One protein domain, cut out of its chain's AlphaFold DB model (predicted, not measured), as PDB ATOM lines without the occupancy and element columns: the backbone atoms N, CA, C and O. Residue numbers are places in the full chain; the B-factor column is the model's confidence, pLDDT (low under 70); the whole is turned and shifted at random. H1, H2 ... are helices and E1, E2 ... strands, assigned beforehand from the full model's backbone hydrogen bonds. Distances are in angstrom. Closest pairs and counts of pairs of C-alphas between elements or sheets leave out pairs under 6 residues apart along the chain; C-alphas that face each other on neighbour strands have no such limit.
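This is residues 74 to 178 of the 811 residues of the protein "Ferredoxin" of Gammaproteobacteria bacterium (UniProt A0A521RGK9). Two helical hairpins, H1 with H2 and H3 with H4, form two layers that cross at about a right angle, with a small sheet of three short strands at one end. Residues 147 to 153, where H3 turns into H4, stick out free at the far end. The printed part has 105 residues, with four named helices and three named strands in the order E1 E2 H1 H2 H3 H4 E3; the sheet order is E2 E1 E3, antiparallel, and the class is mostly helix. It is compact, with a radius of gyration of the C-alphas of 13.9 A, and spans 43 by 32 by 19 A.

Begin at the sheet, where E1, residues 74 to 76, is the inner strand between the edge strands E2, residues 86 to 88, and E3, residues 174 to 176. Look at N 74 and O 176, 2.9 A apart, and N 76 and O 174, 2.8 A apart, within hydrogen-bond range between antiparallel E1 and E3. E1 and E2 form an antiparallel hairpin, with N 75 and O 87 at 2.8 A. H1, residues 89 to 100, is on the sheet and stands up from it, its line rising 50 degrees. H2, residues 105 to 126, only grazes the sheet with residues 121 to 126, and H3, residues 133 to 147, only grazes it with residues 133 to 136. H1 and H2 form a helical hairpin at a shallow tilt of 22 degrees, opposite ways; their closest C-alphas, Ile 97 and Lys 111, are 6.1 A apart. H4, residues 152 to 166, is not on the sheet and forms a helical hairpin with H3 at a shallow tilt of 12 degrees, opposite ways; their closest C-alphas, Thr 145 and Gln 155, are 6.0 A apart. H2 touches H3 with residues 117 to 124 alone, the closest C-alphas being those of Val 120 and Ala 140 at 5.7 A; the tilt of 72 degrees is only just about perpendicular. H2 touches H4 with residues 110 to 114 alone, about perpendicular at 75 degrees; C-alphas Leu 110 and Asn 161 come closest, 5.8 A. H1 and H3 are apart. In H1, H2, H3 and H4 every O i to N i+4 pair is within hydrogen-bond range.

Find C-alpha 74 at (-41.878, -1.975, -29.633), where E1 begins; E1 and E3 each measure 6.5 A from first to last C-alpha, and E2 7.2 A. H1 covers 16.3 A. H2, the longest helix, runs 32.2 A from C-alpha 105 at (-44.201, 10.656, -56.561). H3 covers 20.8 A and H4 20.9 A. E3 ends at C-alpha 176, (-38.494, -5.509, -28.319).

The two C-alphas farthest apart, those of Ala 82 and Asp 151, are 46.1 A apart. The printed part has no cut and no long link. Look for low confidence, pLDDT under 70, at residues 79 to 84, 103, 128 to 131 and 147 to 150; the mean of the printed part is 83.0.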
ATOM      1  N   VAL A  74     -41.796  -3.208 -30.420       91.00
ATOM      2  CA  VAL A  74     -41.878  -1.975 -29.633       91.00
ATOM      3  C   VAL A  74     -40.491  -1.356 -29.506       91.00
ATOM      4  O   VAL A  74     -39.511  -2.056 -29.269       91.00
ATOM      5  N   CYS A  75     -40.394  -0.040 -29.652       91.19
ATOM      6  CA  CYS A  75     -39.174   0.733 -29.468       91.19
ATOM      7  C   CYS A  75     -39.185   1.422 -28.095       91.19
ATOM      8  O   CYS A  75     -40.086   2.206 -27.793       91.19
ATOM      9  N   LEU A  76     -38.164   1.138 -27.286       88.31
ATOM     10  CA  LEU A  76     -37.970   1.661 -25.937       88.31
ATOM     11  C   LEU A  76     -36.800   2.657 -25.903       88.31
ATOM     12  O   LEU A  76     -35.678   2.305 -26.276       88.31
ATOM     13  N   ASP A  77     -37.034   3.876 -25.416       85.88
ATOM     14  CA  ASP A  77     -35.977   4.832 -25.058       85.88
ATOM     15  C   ASP A  77     -35.659   4.707 -23.559       85.88
ATOM     16  O   ASP A  77     -36.284   5.338 -22.707       85.88
ATOM     17  N   GLU A  78     -34.657   3.893 -23.216       71.31
ATOM     18  CA  GLU A  78     -34.201   3.708 -21.826       71.31
ATOM     19  C   GLU A  78     -33.581   4.982 -21.219       71.31
ATOM     20  O   GLU A  78     -33.427   5.092 -20.000       71.31
ATOM     21  N   GLN A  79     -33.244   5.960 -22.064       67.75
ATOM     22  CA  GLN A  79     -32.703   7.264 -21.685       67.75
ATOM     23  C   GLN A  79     -33.722   8.393 -21.905       67.75
ATOM     24  O   GLN A  79     -33.350   9.577 -21.932       67.75
ATOM     25  N   ALA A  80     -35.003   8.052 -22.070       62.84
ATOM     26  CA  ALA A  80     -36.076   9.029 -22.079       62.84
ATOM     27  C   ALA A  80     -36.058   9.792 -20.750       62.84
ATOM     28  O   ALA A  80     -36.039   9.206 -19.666       62.84
ATOM     29  N   GLY A  81     -36.013  11.122 -20.845       63.22
ATOM     30  CA  GLY A  81     -36.117  12.006 -19.689       63.22
ATOM     31  C   GLY A  81     -37.549  12.003 -19.150       63.22
ATOM     32  O   GLY A  81     -37.943  11.100 -18.425       63.22
ATOM     33  N   ALA A  82     -38.325  13.025 -19.516       56.62
ATOM     34  CA  ALA A  82     -39.746  13.163 -19.164       56.62
ATOM     35  C   ALA A  82     -40.706  12.764 -20.310       56.62
ATOM     36  O   ALA A  82     -41.894  13.069 -20.258       56.62
ATOM     37  N   THR A  83     -40.192  12.158 -21.382       59.69
ATOM     38  CA  THR A  83     -40.963  11.760 -22.572       59.69
ATOM     39  C   THR A  83     -41.472  10.327 -22.459       59.69
ATOM     40  O   THR A  83     -40.876   9.533 -21.735       59.69
ATOM     41  N   VAL A  84     -42.531   9.991 -23.212       64.62
ATOM     42  CA  VAL A  84     -43.077   8.625 -23.295       64.62
ATOM     43  C   VAL A  84     -41.951   7.667 -23.709       64.62
ATOM     44  O   VAL A  84     -41.400   7.830 -24.800       64.62
ATOM     45  N   PRO A  85     -41.563   6.709 -22.853       75.31
ATOM     46  CA  PRO A  85     -40.399   5.871 -23.109       75.31
ATOM     47  C   PRO A  85     -40.664   4.788 -24.158       75.31
ATOM     48  O   PRO A  85     -39.718   4.145 -24.600       75.31
ATOM     49  N   VAL A  86     -41.924   4.546 -24.538       86.75
ATOM     50  CA  VAL A  86     -42.335   3.360 -25.296       86.75
ATOM     51  C   VAL A  86     -43.216   3.760 -26.486       86.75
ATOM     52  O   VAL A  86     -44.225   4.435 -26.314       86.75
ATOM     53  N   GLN A  87     -42.886   3.297 -27.692       89.50
ATOM     54  CA  GLN A  87     -43.696   3.504 -28.904       89.50
ATOM     55  C   GLN A  87     -43.617   2.290 -29.835       89.50
ATOM     56  O   GLN A  87     -42.618   1.574 -29.819       89.50
ATOM     57  N   SER A  88     -44.636   2.040 -30.658       91.56
ATOM     58  CA  SER A  88     -44.558   0.962 -31.661       91.56
ATOM     59  C   SER A  88     -43.627   1.334 -32.821       91.56
ATOM     60  O   SER A  88     -43.492   2.509 -33.178       91.56
ATOM     61  N   LEU A  89     -43.033   0.330 -33.476       91.00
ATOM     62  CA  LEU A  89     -42.278   0.552 -34.711       91.00
ATOM     63  C   LEU A  89     -43.163   1.185 -35.799       91.00
ATOM     64  O   LEU A  89     -42.698   2.062 -36.520       91.00
ATOM     65  N   THR A  90     -44.439   0.791 -35.893       90.75
ATOM     66  CA  THR A  90     -45.416   1.371 -36.834       90.75
ATOM     67  C   THR A  90     -45.584   2.869 -36.629       90.75
ATOM     68  O   THR A  90     -45.454   3.626 -37.590       90.75
ATOM     69  N   GLN A  91     -45.827   3.305 -35.388       90.19
ATOM     70  CA  GLN A  91     -45.977   4.726 -35.062       90.19
ATOM     71  C   GLN A  91     -44.706   5.502 -35.412       90.19
ATOM     72  O   GLN A  91     -44.785   6.514 -36.105       90.19
ATOM     73  N   LEU A  92     -43.537   4.975 -35.036       90.19
ATOM     74  CA  LEU A  92     -42.248   5.590 -35.349       90.19
ATOM     75  C   LEU A  92     -42.036   5.727 -36.866       90.19
ATOM     76  O   LEU A  92     -41.615   6.781 -37.341       90.19
ATOM     77  N   MET A  93     -42.348   4.693 -37.652       90.81
ATOM     78  CA  MET A  93     -42.206   4.734 -39.113       90.81
ATOM     79  C   MET A  93     -43.186   5.718 -39.759       90.81
ATOM     80  O   MET A  93     -42.796   6.470 -40.653       90.81
ATOM     81  N   ASP A  94     -44.433   5.764 -39.291       90.25
ATOM     82  CA  ASP A  94     -45.437   6.700 -39.798       90.25
ATOM     83  C   ASP A  94     -45.068   8.159 -39.468       90.25
ATOM     84  O   ASP A  94     -45.250   9.045 -40.307       90.25
ATOM     85  N   GLU A  95     -44.486   8.427 -38.295       89.50
ATOM     86  CA  GLU A  95     -43.923   9.738 -37.941       89.50
ATOM     87  C   GLU A  95     -42.728  10.114 -38.826       89.50
ATOM     88  O   GLU A  95     -42.672  11.230 -39.353       89.50
ATOM     89  N   LEU A  96     -41.802   9.179 -39.065       88.31
ATOM     90  CA  LEU A  96     -40.675   9.400 -39.973       88.31
ATOM     91  C   LEU A  96     -41.148   9.747 -41.386       88.31
ATOM     92  O   LEU A  96     -40.631  10.690 -41.988       88.31
ATOM     93  N   ILE A  97     -42.142   9.027 -41.910       88.69
ATOM     94  CA  ILE A  97     -42.719   9.296 -43.233       88.69
ATOM     95  C   ILE A  97     -43.357  10.687 -43.252       88.69
ATOM     96  O   ILE A  97     -43.064  11.462 -44.159       88.69
ATOM     97  N   LYS A  98     -44.149  11.055 -42.235       87.75
ATOM     98  CA  LYS A  98     -44.759  12.396 -42.134       87.75
ATOM     99  C   LYS A  98     -43.724  13.524 -42.125       87.75
ATOM    100  O   LYS A  98     -43.978  14.580 -42.697       87.75
ATOM    101  N   HIS A  99     -42.563  13.314 -41.506       85.12
ATOM    102  CA  HIS A  99     -41.499  14.321 -41.434       85.12
ATOM    103  C   HIS A  99     -40.577  14.366 -42.661       85.12
ATOM    104  O   HIS A  99     -39.871  15.358 -42.846       85.12
ATOM    105  N   THR A 100     -40.552  13.317 -43.486       78.75
ATOM    106  CA  THR A 100     -39.628  13.205 -44.632       78.75
ATOM    107  C   THR A 100     -40.294  13.277 -45.996       78.75
ATOM    108  O   THR A 100     -39.660  13.738 -46.947       78.75
ATOM    109  N   ALA A 101     -41.534  12.810 -46.129       72.50
ATOM    110  CA  ALA A 101     -42.213  12.724 -47.410       72.50
ATOM    111  C   ALA A 101     -42.727  14.104 -47.847       72.50
ATOM    112  O   ALA A 101     -43.648  14.663 -47.255       72.50
ATOM    113  N   ALA A 102     -42.141  14.645 -48.917       70.19
ATOM    114  CA  ALA A 102     -42.726  15.756 -49.662       70.19
ATOM    115  C   ALA A 102     -43.936  15.272 -50.488       70.19
ATOM    116  O   ALA A 102     -44.030  14.088 -50.818       70.19
ATOM    117  N   ALA A 103     -44.854  16.172 -50.851       68.94
ATOM    118  CA  ALA A 103     -45.975  15.834 -51.732       68.94
ATOM    119  C   ALA A 103     -45.481  15.438 -53.141       68.94
ATOM    120  O   ALA A 103     -44.631  16.124 -53.710       68.94
ATOM    121  N   GLY A 104     -46.031  14.356 -53.710       81.56
ATOM    122  CA  GLY A 104     -45.721  13.862 -55.061       81.56
ATOM    123  C   GLY A 104     -45.097  12.458 -55.097       81.56
ATOM    124  O   GLY A 104     -44.972  11.783 -54.074       81.56
ATOM    125  N   ASP A 105     -44.685  12.023 -56.291       81.75
ATOM    126  CA  ASP A 105     -44.201  10.656 -56.561       81.75
ATOM    127  C   ASP A 105     -42.964  10.261 -55.739       81.75
ATOM    128  O   ASP A 105     -42.772   9.092 -55.392       81.75
ATOM    129  N   GLU A 106     -42.114  11.231 -55.393       80.69
ATOM    130  CA  GLU A 106     -40.926  10.984 -54.572       80.69
ATOM    131  C   GLU A 106     -41.279  10.602 -53.131       80.69
ATOM    132  O   GLU A 106     -40.637   9.716 -52.561       80.69
ATOM    133  N   GLY A 107     -42.315  11.231 -52.566       82.81
ATOM    134  CA  GLY A 107     -42.823  10.934 -51.229       82.81
ATOM    135  C   GLY A 107     -43.478   9.558 -51.157       82.81
ATOM    136  O   GLY A 107     -43.175   8.782 -50.250       82.81
ATOM    137  N   GLU A 108     -44.292   9.201 -52.154       86.88
ATOM    138  CA  GLU A 108     -44.906   7.865 -52.243       86.88
ATOM    139  C   GLU A 108     -43.858   6.756 -52.411       86.88
ATOM    140  O   GLU A 108     -43.951   5.684 -51.807       86.88
ATOM    141  N   ARG A 109     -42.795   7.017 -53.177       88.00
ATOM    142  CA  ARG A 109     -41.667   6.088 -53.310       88.00
ATOM    143  C   ARG A 109     -40.906   5.911 -51.995       88.00
ATOM    144  O   ARG A 109     -40.595   4.778 -51.629       88.00
ATOM    145  N   LEU A 110     -40.616   7.001 -51.280       88.00
ATOM    146  CA  LEU A 110     -39.983   6.943 -49.958       88.00
ATOM    147  C   LEU A 110     -40.832   6.121 -48.983       88.00
ATOM    148  O   LEU A 110     -40.312   5.212 -48.341       88.00
ATOM    149  N   LYS A 111     -42.140   6.387 -48.939       89.31
ATOM    150  CA  LYS A 111     -43.111   5.660 -48.117       89.31
ATOM    151  C   LYS A 111     -43.078   4.155 -48.389       89.31
ATOM    152  O   LYS A 111     -42.934   3.372 -47.455       89.31
ATOM    153  N   ARG A 112     -43.103   3.737 -49.662       89.56
ATOM    154  CA  ARG A 112     -42.974   2.315 -50.042       89.56
ATOM    155  C   ARG A 112     -41.663   1.693 -49.560       89.56
ATOM    156  O   ARG A 112     -41.686   0.590 -49.024       89.56
ATOM    157  N   HIS A 113     -40.537   2.387 -49.727       90.19
ATOM    158  CA  HIS A 113     -39.234   1.888 -49.269       90.19
ATOM    159  C   HIS A 113     -39.175   1.750 -47.740       90.19
ATOM    160  O   HIS A 113     -38.635   0.766 -47.239       90.19
ATOM    161  N   VAL A 114     -39.746   2.705 -46.998       90.62
ATOM    162  CA  VAL A 114     -39.807   2.650 -45.528       90.62
ATOM    163  C   VAL A 114     -40.706   1.503 -45.058       90.62
ATOM    164  O   VAL A 114     -40.307   0.768 -44.163       90.62
ATOM    165  N   TYR A 115     -41.859   1.263 -45.690       90.56
ATOM    166  CA  TYR A 115     -42.710   0.116 -45.337       90.56
ATOM    167  C   TYR A 115     -42.077  -1.241 -45.667       90.56
ATOM    168  O   TYR A 115     -42.216  -2.189 -44.896       90.56
ATOM    169  N   GLN A 116     -41.326  -1.341 -46.767       89.31
ATOM    170  CA  GLN A 116     -40.529  -2.540 -47.051       89.31
ATOM    171  C   GLN A 116     -39.464  -2.770 -45.973       89.31
ATOM    172  O   GLN A 116     -39.270  -3.902 -45.534       89.31
ATOM    173  N   LEU A 117     -38.801  -1.702 -45.516       91.06
ATOM    174  CA  LEU A 117     -37.850  -1.775 -44.408       91.06
ATOM    175  C   LEU A 117     -38.529  -2.220 -43.108       91.06
ATOM    176  O   LEU A 117     -38.006  -3.104 -42.436       91.06
ATOM    177  N   GLU A 118     -39.693  -1.653 -42.778       91.25
ATOM    178  CA  GLU A 118     -40.483  -2.016 -41.597       91.25
ATOM    179  C   GLU A 118     -40.787  -3.525 -41.570       91.25
ATOM    180  O   GLU A 118     -40.548  -4.178 -40.554       91.25
ATOM    181  N   SER A 119     -41.234  -4.101 -42.695       88.56
ATOM    182  CA  SER A 119     -41.507  -5.546 -42.808       88.56
ATOM    183  C   SER A 119     -40.255  -6.403 -42.576       88.56
ATOM    184  O   SER A 119     -40.314  -7.417 -41.881       88.56
ATOM    185  N   VAL A 120     -39.089  -5.985 -43.087       89.44
ATOM    186  CA  VAL A 120     -37.828  -6.712 -42.854       89.44
ATOM    187  C   VAL A 120     -37.373  -6.602 -41.398       89.44
ATOM    188  O   VAL A 120     -36.941  -7.603 -40.829       89.44
ATOM    189  N   ILE A 121     -37.494  -5.427 -40.769       89.81
ATOM    190  CA  ILE A 121     -37.157  -5.248 -39.347       89.81
ATOM    191  C   ILE A 121     -38.028  -6.161 -38.474       89.81
ATOM    192  O   ILE A 121     -37.484  -6.834 -37.602       89.81
ATOM    193  N   ARG A 122     -39.338  -6.254 -38.744       87.62
ATOM    194  CA  ARG A 122     -40.260  -7.163 -38.031       87.62
ATOM    195  C   ARG A 122     -39.782  -8.614 -38.080       87.62
ATOM    196  O   ARG A 122     -39.588  -9.232 -37.035       87.62
ATOM    197  N   LYS A 123     -39.476  -9.112 -39.281       85.50
ATOM    198  CA  LYS A 123     -38.962 -10.478 -39.474       85.50
ATOM    199  C   LYS A 123     -37.649 -10.714 -38.721       85.50
ATOM    200  O   LYS A 123     -37.476 -11.752 -38.093       85.50
ATOM    201  N   LEU A 124     -36.731  -9.743 -38.730       86.19
ATOM    202  CA  LEU A 124     -35.475  -9.843 -37.974       86.19
ATOM    203  C   LEU A 124     -35.720  -9.907 -36.458       86.19
ATOM    204  O   LEU A 124     -35.065 -10.690 -35.768       86.19
ATOM    205  N   THR A 125     -36.672  -9.129 -35.940       83.69
ATOM    206  CA  THR A 125     -37.004  -9.140 -34.506       83.69
ATOM    207  C   THR A 125     -37.669 -10.436 -34.055       83.69
ATOM    208  O   THR A 125     -37.355 -10.918 -32.972       83.69
ATOM    209  N   GLU A 126     -38.507 -11.052 -34.892       76.12
ATOM    210  CA  GLU A 126     -39.103 -12.369 -34.613       76.12
ATOM    211  C   GLU A 126     -38.043 -13.476 -34.533       76.12
ATOM    212  O   GLU A 126     -38.155 -14.387 -33.718       76.12
ATOM    213  N   THR A 127     -36.967 -13.372 -35.321       71.94
ATOM    214  CA  THR A 127     -35.837 -14.318 -35.263       71.94
ATOM    215  C   THR A 127     -34.892 -14.107 -34.070       71.94
ATOM    216  O   THR A 127     -33.857 -14.766 -33.988       71.94
ATOM    217  N   GLY A 128     -35.221 -13.200 -33.142       67.56
ATOM    218  CA  GLY A 128     -34.447 -12.972 -31.916       67.56
ATOM    219  C   GLY A 128     -33.178 -12.137 -32.108       67.56
ATOM    220  O   GLY A 128     -32.244 -12.232 -31.310       67.56
ATOM    221  N   ALA A 129     -33.101 -11.315 -33.161       59.97
ATOM    222  CA  ALA A 129     -31.979 -10.401 -33.357       59.97
ATOM    223  C   ALA A 129     -32.000  -9.282 -32.294       59.97
ATOM    224  O   ALA A 129     -32.631  -8.242 -32.475       59.97
ATOM    225  N   ALA A 130     -31.298  -9.490 -31.177       58.19
ATOM    226  CA  ALA A 130     -31.171  -8.507 -30.106       58.19
ATOM    227  C   ALA A 130     -30.212  -7.376 -30.519       58.19
ATOM    228  O   ALA A 130     -28.994  -7.472 -30.351       58.19
ATOM    229  N   ALA A 131     -30.757  -6.301 -31.085       68.12
ATOM    230  CA  ALA A 131     -30.002  -5.110 -31.454       68.12
ATOM    231  C   ALA A 131     -30.844  -3.837 -31.280       68.12
ATOM    232  O   ALA A 131     -32.075  -3.873 -31.286       68.12
ATOM    233  N   GLY A 132     -30.163  -2.699 -31.132       87.62
ATOM    234  CA  GLY A 132     -30.799  -1.388 -31.210       87.62
ATOM    235  C   GLY A 132     -31.402  -1.134 -32.595       87.62
ATOM    236  O   GLY A 132     -30.996  -1.738 -33.597       87.62
ATOM    237  N   LEU A 133     -32.374  -0.227 -32.657       90.62
ATOM    238  CA  LEU A 133     -33.103   0.143 -33.867       90.62
ATOM    239  C   LEU A 133     -32.164   0.541 -35.006       90.62
ATOM    240  O   LEU A 133     -32.398   0.149 -36.145       90.62
ATOM    241  N   LEU A 134     -31.088   1.277 -34.722       91.00
ATOM    242  CA  LEU A 134     -30.119   1.690 -35.737       91.00
ATOM    243  C   LEU A 134     -29.359   0.493 -36.322       91.00
ATOM    244  O   LEU A 134     -29.121   0.446 -37.529       91.00
ATOM    245  N   GLY A 135     -29.019  -0.492 -35.488       89.88
ATOM    246  CA  GLY A 135     -28.380  -1.732 -35.929       89.88
ATOM    247  C   GLY A 135     -29.308  -2.582 -36.800       89.88
ATOM    248  O   GLY A 135     -28.907  -3.024 -37.880       89.88
ATOM    249  N   LEU A 136     -30.563  -2.759 -36.372       90.31
ATOM    250  CA  LEU A 136     -31.588  -3.470 -37.146       90.31
ATOM    251  C   LEU A 136     -31.908  -2.760 -38.462       90.31
ATOM    252  O   LEU A 136     -32.045  -3.415 -39.493       90.31
ATOM    253  N   TRP A 137     -31.956  -1.428 -38.451       92.69
ATOM    254  CA  TRP A 137     -32.134  -0.611 -39.647       92.69
ATOM    255  C   TRP A 137     -31.031  -0.876 -40.671       92.69
ATOM    256  O   TRP A 137     -31.312  -1.121 -41.844       92.69
ATOM    257  N   ASP A 138     -29.769  -0.855 -40.236       90.62
ATOM    258  CA  ASP A 138     -28.623  -1.050 -41.124       90.62
ATOM    259  C   ASP A 138     -28.567  -2.487 -41.680       90.62
ATOM    260  O   ASP A 138     -28.196  -2.685 -42.841       90.62
ATOM    261  N   LEU A 139     -28.975  -3.492 -40.897       90.31
ATOM    262  CA  LEU A 139     -29.118  -4.881 -41.357       90.31
ATOM    263  C   LEU A 139     -30.261  -5.042 -42.369       90.31
ATOM    264  O   LEU A 139     -30.062  -5.639 -43.431       90.31
ATOM    265  N   ALA A 140     -31.432  -4.475 -42.080       90.75
ATOM    266  CA  ALA A 140     -32.596  -4.533 -42.956       90.75
ATOM    267  C   ALA A 140     -32.340  -3.809 -44.287       90.75
ATOM    268  O   ALA A 140     -32.631  -4.348 -45.356       90.75
ATOM    269  N   ALA A 141     -31.701  -2.635 -44.250       90.62
ATOM    270  CA  ALA A 141     -31.321  -1.893 -45.449       90.62
ATOM    271  C   ALA A 141     -30.345  -2.694 -46.328       90.62
ATOM    272  O   ALA A 141     -30.518  -2.749 -47.548       90.62
ATOM    273  N   LYS A 142     -29.355  -3.370 -45.723       89.12
ATOM    274  CA  LYS A 142     -28.440  -4.270 -46.449       89.12
ATOM    275  C   LYS A 142     -29.192  -5.425 -47.104       89.12
ATOM    276  O   LYS A 142     -28.964  -5.679 -48.286       89.12
ATOM    277  N   SER A 143     -30.103  -6.073 -46.374       87.88
ATOM    278  CA  SER A 143     -30.921  -7.178 -46.893       87.88
ATOM    279  C   SER A 143     -31.745  -6.753 -48.114       87.88
ATOM    280  O   SER A 143     -31.661  -7.392 -49.162       87.88
ATOM    281  N   LEU A 144     -32.432  -5.608 -48.038       87.00
ATOM    282  CA  LEU A 144     -33.211  -5.068 -49.157       87.00
ATOM    283  C   LEU A 144     -32.341  -4.735 -50.376       87.00
ATOM    284  O   LEU A 144     -32.708  -5.060 -51.505       87.00
ATOM    285  N   THR A 145     -31.166  -4.130 -50.168       83.44
ATOM    286  CA  THR A 145     -30.246  -3.830 -51.280       83.44
ATOM    287  C   THR A 145     -29.616  -5.081 -51.898       83.44
ATOM    288  O   THR A 145     -29.331  -5.073 -53.092       83.44
ATOM    289  N   GLY A 146     -29.412  -6.149 -51.117       76.44
ATOM    290  CA  GLY A 146     -28.844  -7.416 -51.587       76.44
ATOM    291  C   GLY A 146     -29.857  -8.341 -52.270       76.44
ATOM    292  O   GLY A 146     -29.488  -9.066 -53.189       76.44
ATOM    293  N   ALA A 147     -31.127  -8.303 -51.854       66.62
ATOM    294  CA  ALA A 147     -32.209  -9.102 -52.435       66.62
ATOM    295  C   ALA A 147     -32.760  -8.512 -53.747       66.62
ATOM    296  O   ALA A 147     -33.323  -9.229 -54.576       66.62
ATOM    297  N   ALA A 148     -32.598  -7.205 -53.964       61.25
ATOM    298  CA  ALA A 148     -33.055  -6.547 -55.177       61.25
ATOM    299  C   ALA A 148     -32.178  -6.936 -56.383       61.25
ATOM    300  O   ALA A 148     -31.099  -6.378 -56.573       61.25
ATOM    301  N   GLN A 149     -32.687  -7.801 -57.273       60.12
ATOM    302  CA  GLN A 149     -32.157  -8.048 -58.637       60.12
ATOM    303  C   GLN A 149     -32.292  -6.812 -59.568       60.12
ATOM    304  O   GLN A 149     -32.548  -6.932 -60.763       60.12
ATOM    305  N   HIS A 150     -32.238  -5.605 -59.009       60.81
ATOM    306  CA  HIS A 150     -32.557  -4.352 -59.683       60.81
ATOM    307  C   HIS A 150     -31.305  -3.663 -60.235       60.81
ATOM    308  O   HIS A 150     -30.191  -3.889 -59.771       60.81
ATOM    309  N   ASP A 151     -31.539  -2.780 -61.205       71.25
ATOM    310  CA  ASP A 151     -30.557  -1.863 -61.783       71.25
ATOM    311  C   ASP A 151     -29.855  -1.011 -60.704       71.25
ATOM    312  O   ASP A 151     -30.488  -0.635 -59.707       71.25
ATOM    313  N   ARG A 152     -28.566  -0.693 -60.896       76.62
ATOM    314  CA  ARG A 152     -27.725  -0.004 -59.888       76.62
ATOM    315  C   ARG A 152     -28.348   1.311 -59.413       76.62
ATOM    316  O   ARG A 152     -28.378   1.573 -58.213       76.62
ATOM    317  N   ASP A 153     -28.950   2.061 -60.330       78.31
ATOM    318  CA  ASP A 153     -29.584   3.352 -60.046       78.31
ATOM    319  C   ASP A 153     -30.755   3.230 -59.054       78.31
ATOM    320  O   ASP A 153     -30.942   4.078 -58.182       78.31
ATOM    321  N   LYS A 154     -31.535   2.140 -59.126       80.31
ATOM    322  CA  LYS A 154     -32.648   1.895 -58.193       80.31
ATOM    323  C   LYS A 154     -32.149   1.518 -56.799       80.31
ATOM    324  O   LYS A 154     -32.771   1.900 -55.809       80.31
ATOM    325  N   GLN A 155     -31.036   0.788 -56.713       80.81
ATOM    326  CA  GLN A 155     -30.409   0.440 -55.433       80.81
ATOM    327  C   GLN A 155     -29.813   1.675 -54.746       80.81
ATOM    328  O   GLN A 155     -29.944   1.824 -53.528       80.81
ATOM    329  N   ASP A 156     -29.202   2.579 -55.513       84.25
ATOM    330  CA  ASP A 156     -28.652   3.827 -54.985       84.25
ATOM    331  C   ASP A 156     -29.762   4.767 -54.500       84.25
ATOM    332  O   ASP A 156     -29.680   5.288 -53.386       84.25
ATOM    333  N   LEU A 157     -30.862   4.871 -55.252       85.75
ATOM    334  CA  LEU A 157     -32.057   5.616 -54.849       85.75
ATOM    335  C   LEU A 157     -32.711   5.044 -53.575       85.75
ATOM    336  O   LEU A 157     -33.127   5.793 -52.689       85.75
ATOM    337  N   LEU A 158     -32.795   3.712 -53.458       86.44
ATOM    338  CA  LEU A 158     -33.263   3.035 -52.245       86.44
ATOM    339  C   LEU A 158     -32.374   3.396 -51.049       86.44
ATOM    340  O   LEU A 158     -32.885   3.816 -50.010       86.44
ATOM    341  N   ARG A 159     -31.050   3.291 -51.206       86.88
ATOM    342  CA  ARG A 159     -30.080   3.614 -50.151       86.88
ATOM    343  C   ARG A 159     -30.179   5.078 -49.724       86.88
ATOM    344  O   ARG A 159     -30.166   5.360 -48.526       86.88
ATOM    345  N   GLU A 160     -30.317   6.000 -50.674       88.75
ATOM    346  CA  GLU A 160     -30.469   7.426 -50.390       88.75
ATOM    347  C   GLU A 160     -31.740   7.696 -49.574       88.75
ATOM    348  O   GLU A 160     -31.663   8.304 -48.503       88.75
ATOM    349  N   ASN A 161     -32.887   7.180 -50.023       88.56
ATOM    350  CA  ASN A 161     -34.179   7.340 -49.351       88.56
ATOM    351  C   ASN A 161     -34.157   6.807 -47.912       88.56
ATOM    352  O   ASN A 161     -34.548   7.513 -46.981       88.56
ATOM    353  N   LEU A 162     -33.629   5.597 -47.708       89.69
ATOM    354  CA  LEU A 162     -33.510   5.015 -46.372       89.69
ATOM    355  C   LEU A 162     -32.530   5.805 -45.493       89.69
ATOM    356  O   LEU A 162     -32.784   5.984 -44.304       89.69
ATOM    357  N   SER A 163     -31.438   6.333 -46.057       88.81
ATOM    358  CA  SER A 163     -30.487   7.161 -45.305       88.81
ATOM    359  C   SER A 163     -31.085   8.500 -44.858       88.81
ATOM    360  O   SER A 163     -30.774   8.965 -43.760       88.81
ATOM    361  N   LYS A 164     -31.969   9.104 -45.669       87.88
ATOM    362  CA  LYS A 164     -32.703  10.330 -45.317       87.88
ATOM    363  C   LYS A 164     -33.595  10.092 -44.100       87.88
ATOM    364  O   LYS A 164     -33.493  10.845 -43.136       87.88
ATOM    365  N   ALA A 165     -34.389   9.018 -44.110       87.00
ATOM    366  CA  ALA A 165     -35.240   8.648 -42.979       87.00
ATOM    367  C   ALA A 165     -34.421   8.298 -41.724       87.00
ATOM    368  O   ALA A 165     -34.698   8.807 -40.639       87.00
ATOM    369  N   ARG A 166     -33.334   7.528 -41.877       89.19
ATOM    370  CA  ARG A 166     -32.455   7.128 -40.767       89.19
ATOM    371  C   ARG A 166     -31.865   8.317 -39.997       89.19
ATOM    372  O   ARG A 166     -31.682   8.225 -38.788       89.19
ATOM    373  N   ARG A 167     -31.549   9.434 -40.669       89.12
ATOM    374  CA  ARG A 167     -30.953  10.633 -40.035       89.12
ATOM    375  C   ARG A 167     -31.881  11.333 -39.041       89.12
ATOM    376  O   ARG A 167     -31.389  12.085 -38.205       89.12
ATOM    377  N   LEU A 168     -33.193  11.112 -39.127       86.69
ATOM    378  CA  LEU A 168     -34.147  11.669 -38.168       86.69
ATOM    379  C   LEU A 168     -34.160  10.913 -36.834       86.69
ATOM    380  O   LEU A 168     -34.554  11.482 -35.817       86.69
ATOM    381  N   ILE A 169     -33.688   9.663 -36.816       86.06
ATOM    382  CA  ILE A 169     -33.560   8.866 -35.596       86.06
ATOM    383  C   ILE A 169     -32.305   9.337 -34.848       86.06
ATOM    384  O   ILE A 169     -31.178   8.977 -35.186       86.06
ATOM    385  N   LYS A 170     -32.500  10.194 -33.839       83.06
ATOM    386  CA  LYS A 170     -31.405  10.835 -33.084       83.06
ATOM    387  C   LYS A 170     -30.730   9.919 -32.062       83.06
ATOM    388  O   LYS A 170     -29.595  10.183 -31.677       83.06
ATOM    389  N   ARG A 171     -31.441   8.899 -31.580       83.81
ATOM    390  CA  ARG A 171     -31.001   7.984 -30.520       83.81
ATOM    391  C   ARG A 171     -31.244   6.549 -30.944       83.81
ATOM    392  O   ARG A 171     -32.208   6.280 -31.655       83.81
ATOM    393  N   ASP A 172     -30.376   5.652 -30.496       88.12
ATOM    394  CA  ASP A 172     -30.599   4.227 -30.691       88.12
ATOM    395  C   ASP A 172     -31.622   3.735 -29.666       88.12
ATOM    396  O   ASP A 172     -31.411   3.875 -28.462       88.12
ATOM    397  N   LEU A 173     -32.755   3.236 -30.157       89.69
ATOM    398  CA  LEU A 173     -33.848   2.734 -29.328       89.69
ATOM    399  C   LEU A 173     -33.717   1.227 -29.188       89.69
ATOM    400  O   LEU A 173     -33.414   0.540 -30.165       89.69
ATOM    401  N   THR A 174     -33.999   0.692 -28.006       89.25
ATOM    402  CA  THR A 174     -34.031  -0.758 -27.837       89.25
ATOM    403  C   THR A 174     -35.301  -1.309 -28.468       89.25
ATOM    404  O   THR A 174     -36.398  -0.861 -28.144       89.25
ATOM    405  N   VAL A 175     -35.167  -2.277 -29.372       90.06
ATOM    406  CA  VAL A 175     -36.305  -2.890 -30.064       90.06
ATOM    407  C   VAL A 175     -36.669  -4.206 -29.384       90.06
ATOM    408  O   VAL A 175     -35.804  -5.047 -29.158       90.06
ATOM    409  N   LEU A 176     -37.946  -4.366 -29.046       87.62
ATOM    410  CA  LEU A 176     -38.494  -5.509 -28.319       87.62
ATOM    411  C   LEU A 176     -39.525  -6.236 -29.184       87.62
ATOM    412  O   LEU A 176     -40.513  -5.631 -29.606       87.62
ATOM    413  N   GLY A 177     -39.306  -7.528 -29.437       87.06
ATOM    414  CA  GLY A 177     -40.309  -8.402 -30.049       87.06
ATOM    415  C   GLY A 177     -41.486  -8.667 -29.104       87.06
ATOM    416  O   GLY A 177     -41.464  -8.256 -27.948       87.06
ATOM    417  N   CYS A 178     -42.530  -9.343 -29.581       84.38
ATOM    418  CA  CYS A 178     -43.663  -9.740 -28.740       84.38
ATOM    419  C   CYS A 178     -43.313 -11.010 -27.941       84.38
ATOM    420  O   CYS A 178     -43.758 -12.099 -28.286       84.38
TER     421      CYS A 178